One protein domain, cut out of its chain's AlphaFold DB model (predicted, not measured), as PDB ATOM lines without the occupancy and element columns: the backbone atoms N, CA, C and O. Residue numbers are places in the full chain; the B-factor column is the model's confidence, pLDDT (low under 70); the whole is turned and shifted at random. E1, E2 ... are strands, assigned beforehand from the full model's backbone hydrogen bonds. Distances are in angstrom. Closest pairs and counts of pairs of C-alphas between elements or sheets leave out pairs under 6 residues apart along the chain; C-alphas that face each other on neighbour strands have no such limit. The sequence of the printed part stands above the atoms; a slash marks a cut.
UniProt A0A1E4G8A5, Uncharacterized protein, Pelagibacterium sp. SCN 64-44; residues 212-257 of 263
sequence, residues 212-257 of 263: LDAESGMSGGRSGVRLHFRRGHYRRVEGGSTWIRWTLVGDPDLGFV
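Overview. This is residues 212 to 257 of the 263 residues of an uncharacterized protein of Pelagibacterium sp. SCN 64-44 (UniProt A0A1E4G8A5). A long two-stranded ribbon, bent over partway, runs out through E1 and E2, turns at a tip and folds back through E3 and E4; E5 turns across beside E1 at the ribbon's open end. A long tail precedes E1, and its residues 214 to 222 stick out. The printed part has 46 residues, no named helix and five named strands, E1 to E5 in chain order: the mixed sheet E4, E1, E5 and the antiparallel sheet E2, E3. The class is all strand; the whole is only just extended, close to loose, with a radius of gyration of the C-alphas of 14.2 A and spans of 37 by 25 by 14 A.

Along the chain. Start at C-alpha 212, (56.063, 14.292, 26.981), and pass residues 212 to 225, which hold no named element. Find C-alpha 226 at (44.801, 19.537, 33.718), where E1 begins; it runs to 230, 11.9 A. E2, residues 233 to 237, covers 12.5 A, and E3, residues 240 to 244, 13.0 A. E4 is residues 247 to 249; E5, residues 251 to 256, ends at (42.984, 19.131, 38.979).

Arrangement. Look at E1 first, the inner strand: it pairs with E5 over residues 226 to 227 and with E4 over 228 to 230. E5 is parallel to it at 69 degrees, with N 227 and O 255 2.9 A apart; E4 is antiparallel at 164 degrees, with N 228 and O 249 2.8 A apart. E1 runs on into E2 at 76 degrees, and E3 into E4 at 58 degrees, each across 2 residues. E2 and E3 form an antiparallel hairpin at 143 degrees; N 235 and O 242 are 2.8 A apart. E4 and E5 meet only through their link.

Size, cuts and confidence. The C-alphas of Gly 239 and Asp 253 are farthest apart, 39.7 A. The printed part has no cut, and the four links between strands are tight. Look to residues 212 to 224 for pLDDT under 70; the mean of the printed part is 75.6.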
ATOM      1  N   LEU A 212      57.170  13.768  27.787       44.16
ATOM      2  CA  LEU A 212      56.063  14.292  26.981       44.16
ATOM      3  C   LEU A 212      55.938  15.827  27.030       44.16
ATOM      4  O   LEU A 212      55.394  16.417  26.100       44.16
ATOM      5  N   ASP A 213      56.482  16.483  28.056       45.31
ATOM      6  CA  ASP A 213      56.565  17.943  28.155       45.31
ATOM      7  C   ASP A 213      57.716  18.509  27.300       45.31
ATOM      8  O   ASP A 213      57.716  19.693  26.974       45.31
ATOM      9  N   ALA A 214      58.685  17.674  26.896       42.25
ATOM     10  CA  ALA A 214      59.845  18.094  26.103       42.25
ATOM     11  C   ALA A 214      59.632  17.995  24.576       42.25
ATOM     12  O   ALA A 214      60.329  18.675  23.828       42.25
ATOM     13  N   GLU A 215      58.658  17.207  24.099       39.91
ATOM     14  CA  GLU A 215      58.377  17.037  22.657       39.91
ATOM     15  C   GLU A 215      57.219  17.898  22.120       39.91
ATOM     16  O   GLU A 215      56.871  17.812  20.944       39.91
ATOM     17  N   SER A 216      56.643  18.804  22.916       41.91
ATOM     18  CA  SER A 216      55.620  19.754  22.433       41.91
ATOM     19  C   SER A 216      56.216  21.035  21.830       41.91
ATOM     20  O   SER A 216      55.632  22.115  21.870       41.91
ATOM     21  N   GLY A 217      57.380  20.899  21.198       40.31
ATOM     22  CA  GLY A 217      58.016  21.927  20.389       40.31
ATOM     23  C   GLY A 217      57.626  21.862  18.914       40.31
ATOM     24  O   GLY A 217      58.507  22.049  18.093       40.31
ATOM     25  N   MET A 218      56.372  21.565  18.540       37.62
ATOM     26  CA  MET A 218      55.892  21.808  17.166       37.62
ATOM     27  C   MET A 218      54.361  21.698  17.019       37.62
ATOM     28  O   MET A 218      53.777  20.622  17.061       37.62
ATOM     29  N   SER A 219      53.748  22.847  16.710       36.28
ATOM     30  CA  SER A 219      52.433  23.049  16.073       36.28
ATOM     31  C   SER A 219      51.145  22.701  16.853       36.28
ATOM     32  O   SER A 219      50.817  21.548  17.104       36.28
ATOM     33  N   GLY A 220      50.333  23.738  17.109       37.16
ATOM     34  CA  GLY A 220      48.897  23.634  17.408       37.16
ATOM     35  C   GLY A 220      48.526  23.851  18.877       37.16
ATOM     36  O   GLY A 220      48.713  22.968  19.706       37.16
ATOM     37  N   GLY A 221      47.944  25.015  19.187       42.19
ATOM     38  CA  GLY A 221      47.484  25.416  20.521       42.19
ATOM     39  C   GLY A 221      46.426  24.494  21.132       42.19
ATOM     40  O   GLY A 221      45.233  24.788  21.097       42.19
ATOM     41  N   ARG A 222      46.859  23.391  21.742       50.31
ATOM     42  CA  ARG A 222      46.061  22.645  22.714       50.31
ATOM     43  C   ARG A 222      46.304  23.254  24.087       50.31
ATOM     44  O   ARG A 222      47.432  23.260  24.567       50.31
ATOM     45  N   SER A 223      45.238  23.756  24.710       59.34
ATOM     46  CA  SER A 223      45.227  24.056  26.143       59.34
ATOM     47  C   SER A 223      45.799  22.852  26.896       59.34
ATOM     48  O   SER A 223      45.344  21.729  26.648       59.34
ATOM     49  N   GLY A 224      46.791  23.059  27.763       67.50
ATOM     50  CA  GLY A 224      47.411  21.961  28.503       67.50
ATOM     51  C   GLY A 224      46.376  21.104  29.241       67.50
ATOM     52  O   GLY A 224      45.299  21.569  29.628       67.50
ATOM     53  N   VAL A 225      46.675  19.814  29.386       78.94
ATOM     54  CA  VAL A 225      45.790  18.867  30.073       78.94
ATOM     55  C   VAL A 225      45.949  19.071  31.574       78.94
ATOM     56  O   VAL A 225      47.031  18.862  32.109       78.94
ATOM     57  N   ARG A 226      44.866  19.451  32.252       82.88
ATOM     58  CA  ARG A 226      44.801  19.537  33.718       82.88
ATOM     59  C   ARG A 226      45.126  18.195  34.388       82.88
ATOM     60  O   ARG A 226      44.826  17.124  33.838       82.88
ATOM     61  N   LEU A 227      45.699  18.265  35.587       85.31
ATOM     62  CA  LEU A 227      46.151  17.109  36.354       85.31
ATOM     63  C   LEU A 227      44.982  16.166  36.690       85.31
ATOM     64  O   LEU A 227      43.935  16.620  37.137       85.31
ATOM     65  N   HIS A 228      45.128  14.859  36.473       87.38
ATOM     66  CA  HIS A 228      44.129  13.863  36.876       87.38
ATOM     67  C   HIS A 228      44.704  12.448  36.970       87.38
ATOM     68  O   HIS A 228      45.701  12.116  36.322       87.38
ATOM     69  N   PHE A 229      44.036  11.575  37.729       88.94
ATOM     70  CA  PHE A 229      44.347  10.147  37.730       88.94
ATOM     71  C   PHE A 229      43.790   9.457  36.481       88.94
ATOM     72  O   PHE A 229      42.606   9.552  36.148       88.94
ATOM     73  N   ARG A 230      44.647   8.700  35.802       90.06
ATOM     74  CA  ARG A 230      44.262   7.728  34.783       90.06
ATOM     75  C   ARG A 230      44.194   6.341  35.421       90.06
ATOM     76  O   ARG A 230      45.193   5.856  35.952       90.06
ATOM     77  N   ARG A 231      43.014   5.716  35.337       90.88
ATOM     78  CA  ARG A 231      42.715   4.400  35.921       90.88
ATOM     79  C   ARG A 231      43.622   3.304  35.358       90.88
ATOM     80  O   ARG A 231      43.762   3.182  34.136       90.88
ATOM     81  N   GLY A 232      44.179   2.489  36.252       90.38
ATOM     82  CA  GLY A 232      44.882   1.267  35.878       90.38
ATOM     83  C   GLY A 232      43.929   0.258  35.232       90.38
ATOM     84  O   GLY A 232      42.780   0.120  35.656       90.38
ATOM     85  N   HIS A 233      44.365  -0.398  34.161       91.44
ATOM     86  CA  HIS A 233      43.525  -1.322  33.398       91.44
ATOM     87  C   HIS A 233      44.360  -2.337  32.622       91.44
ATOM     88  O   HIS A 233      45.496  -2.070  32.231       91.44
ATOM     89  N   TYR A 234      43.770  -3.493  32.324       91.38
ATOM     90  CA  TYR A 234      44.355  -4.417  31.362       91.38
ATOM     91  C   TYR A 234      44.191  -3.877  29.943       91.38
ATOM     92  O   TYR A 234      43.085  -3.575  29.494       91.38
ATOM     93  N   ARG A 235      45.301  -3.801  29.216       93.00
ATOM     94  CA  ARG A 235      45.337  -3.508  27.787       93.00
ATOM     95  C   ARG A 235      45.634  -4.796  27.031       93.00
ATOM     96  O   ARG A 235      46.595  -5.496  27.342       93.00
ATOM     97  N   ARG A 236      44.814  -5.101  26.025       94.75
ATOM     98  CA  ARG A 236      45.107  -6.182  25.077       94.75
ATOM     99  C   ARG A 236      46.258  -5.760  24.169       94.75
ATOM    100  O   ARG A 236      46.258  -4.641  23.654       94.75
ATOM    101  N   VAL A 237      47.218  -6.655  24.002       94.25
ATOM    102  CA  VAL A 237      48.373  -6.517  23.113       94.25
ATOM    103  C   VAL A 237      48.488  -7.785  22.272       94.25
ATOM    104  O   VAL A 237      47.845  -8.794  22.566       94.25
ATOM    105  N   GLU A 238      49.266  -7.746  21.196       94.19
ATOM    106  CA  GLU A 238      49.521  -8.954  20.414       94.19
ATOM    107  C   GLU A 238      50.164 -10.026  21.311       94.19
ATOM    108  O   GLU A 238      51.109  -9.744  22.046       94.19
ATOM    109  N   GLY A 239      49.596 -11.234  21.319       92.50
ATOM    110  CA  GLY A 239      50.069 -12.336  22.161       92.50
ATOM    111  C   GLY A 239      49.597 -12.333  23.624       92.50
ATOM    112  O   GLY A 239      49.965 -13.252  24.352       92.50
ATOM    113  N   GLY A 240      48.770 -11.377  24.081       93.62
ATOM    114  CA  GLY A 240      48.211 -11.438  25.441       93.62
ATOM    115  C   GLY A 240      47.567 -10.155  25.979       93.62
ATOM    116  O   GLY A 240      47.061  -9.302  25.249       93.62
ATOM    117  N   SER A 241      47.558 -10.016  27.303       92.88
ATOM    118  CA  SER A 241      47.145  -8.798  28.002       92.88
ATOM    119  C   SER A 241      48.266  -8.316  28.915       92.88
ATOM    120  O   SER A 241      48.996  -9.107  29.505       92.88
ATOM    121  N   THR A 242      48.403  -6.998  29.040       93.69
ATOM    122  CA  THR A 242      49.331  -6.370  29.983       93.69
ATOM    123  C   THR A 242      48.573  -5.419  30.889       93.69
ATOM    124  O   THR A 242      47.635  -4.747  30.457       93.69
ATOM    125  N   TRP A 243      48.971  -5.347  32.154       92.88
ATOM    126  CA  TRP A 243      48.450  -4.342  33.071       92.88
ATOM    127  C   TRP A 243      49.100  -2.991  32.781       92.88
ATOM    128  O   TRP A 243      50.323  -2.874  32.724       92.88
ATOM    129  N   ILE A 244      48.273  -1.967  32.601       93.00
ATOM    130  CA  ILE A 244      48.691  -0.571  32.597       93.00
ATOM    131  C   ILE A 244      48.450  -0.044  34.006       93.00
ATOM    132  O   ILE A 244      47.307  -0.027  34.465       93.00
ATOM    133  N   ARG A 245      49.527   0.372  34.681       93.88
ATOM    134  CA  ARG A 245      49.488   0.925  36.044       93.88
ATOM    135  C   ARG A 245      48.611   2.176  36.108       93.88
ATOM    136  O   ARG A 245      48.436   2.881  35.108       93.88
ATOM    137  N   TRP A 246      48.112   2.484  37.304       92.69
ATOM    138  CA  TRP A 246      47.600   3.824  37.591       92.69
ATOM    139  C   TRP A 246      48.657   4.874  37.250       92.69
ATOM    140  O   TRP A 246      49.850   4.659  37.432       92.69
ATOM    141  N   THR A 247      48.239   6.012  36.706       90.38
ATOM    142  CA  THR A 247      49.169   7.092  36.352       90.38
ATOM    143  C   THR A 247      48.535   8.423  36.690       90.38
ATOM    144  O   THR A 247      47.387   8.663  36.318       90.38
ATOM    145  N   LEU A 248      49.277   9.307  37.342       88.94
ATOM    146  CA  LEU A 248      48.878  10.699  37.468       88.94
ATOM    147  C   LEU A 248      49.414  11.476  36.258       88.94
ATOM    148  O   LEU A 248      50.612  11.449  35.990       88.94
ATOM    149  N   VAL A 249      48.529  12.113  35.493       86.75
ATOM    150  CA  VAL A 249      48.857  12.740  34.200       86.75
ATOM    151  C   VAL A 249      48.372  14.184  34.147       86.75
ATOM    152  O   VAL A 249      47.365  14.511  34.766       86.75
ATOM    153  N   GLY A 250      49.039  15.020  33.352       83.81
ATOM    154  CA  GLY A 250      48.690  16.429  33.168       83.81
ATOM    155  C   GLY A 250      49.555  17.383  33.991       83.81
ATOM    156  O   GLY A 250      50.456  16.964  34.717       83.81
ATOM    157  N   ASP A 251      49.266  18.671  33.848       79.00
ATOM    158  CA  ASP A 251      50.012  19.770  34.452       79.00
ATOM    159  C   ASP A 251      49.375  20.182  35.796       79.00
ATOM    160  O   ASP A 251      48.196  20.568  35.810       79.00
ATOM    161  N   PRO A 252      50.102  20.090  36.930       76.44
ATOM    162  CA  PRO A 252      49.607  20.556  38.225       76.44
ATOM    163  C   PRO A 252      49.275  22.056  38.246       76.44
ATOM    164  O   PRO A 252      48.352  22.441  38.965       76.44
ATOM    165  N   ASP A 253      49.956  22.884  37.447       77.81
ATOM    166  CA  ASP A 253      49.774  24.343  37.438       77.81
ATOM    167  C   ASP A 253      48.434  24.754  36.800       77.81
ATOM    168  O   ASP A 253      47.923  25.848  37.040       77.81
ATOM    169  N   LEU A 254      47.810  23.853  36.032       77.44
ATOM    170  CA  LEU A 254      46.490  24.059  35.426       77.44
ATOM    171  C   LEU A 254      45.329  23.609  36.335       77.44
ATOM    172  O   LEU A 254      44.160  23.730  35.949       77.44
ATOM    173  N   GLY A 255      45.634  23.106  37.535       77.50
ATOM    174  CA  GLY A 255      44.670  22.553  38.486       77.50
ATOM    175  C   GLY A 255      44.287  21.096  38.203       77.50
ATOM    176  O   GLY A 255      44.766  20.477  37.252       77.50
ATOM    177  N   PHE A 256      43.410  20.536  39.044       78.88
ATOM    178  CA  PHE A 256      42.984  19.131  38.979       78.88
ATOM    179  C   PHE A 256      41.634  18.963  38.252       78.88
ATOM    180  O   PHE A 256      40.747  19.806  38.390       78.88
ATOM    181  N   VAL A 257      41.460  17.893  37.463       78.25
ATOM    182  CA  VAL A 257      40.164  17.527  36.855       78.25
ATOM    183  C   VAL A 257      39.438  16.511  37.718       78.25
ATOM    184  O   VAL A 257      39.844  15.352  37.784       78.25
TER     185      VAL A 257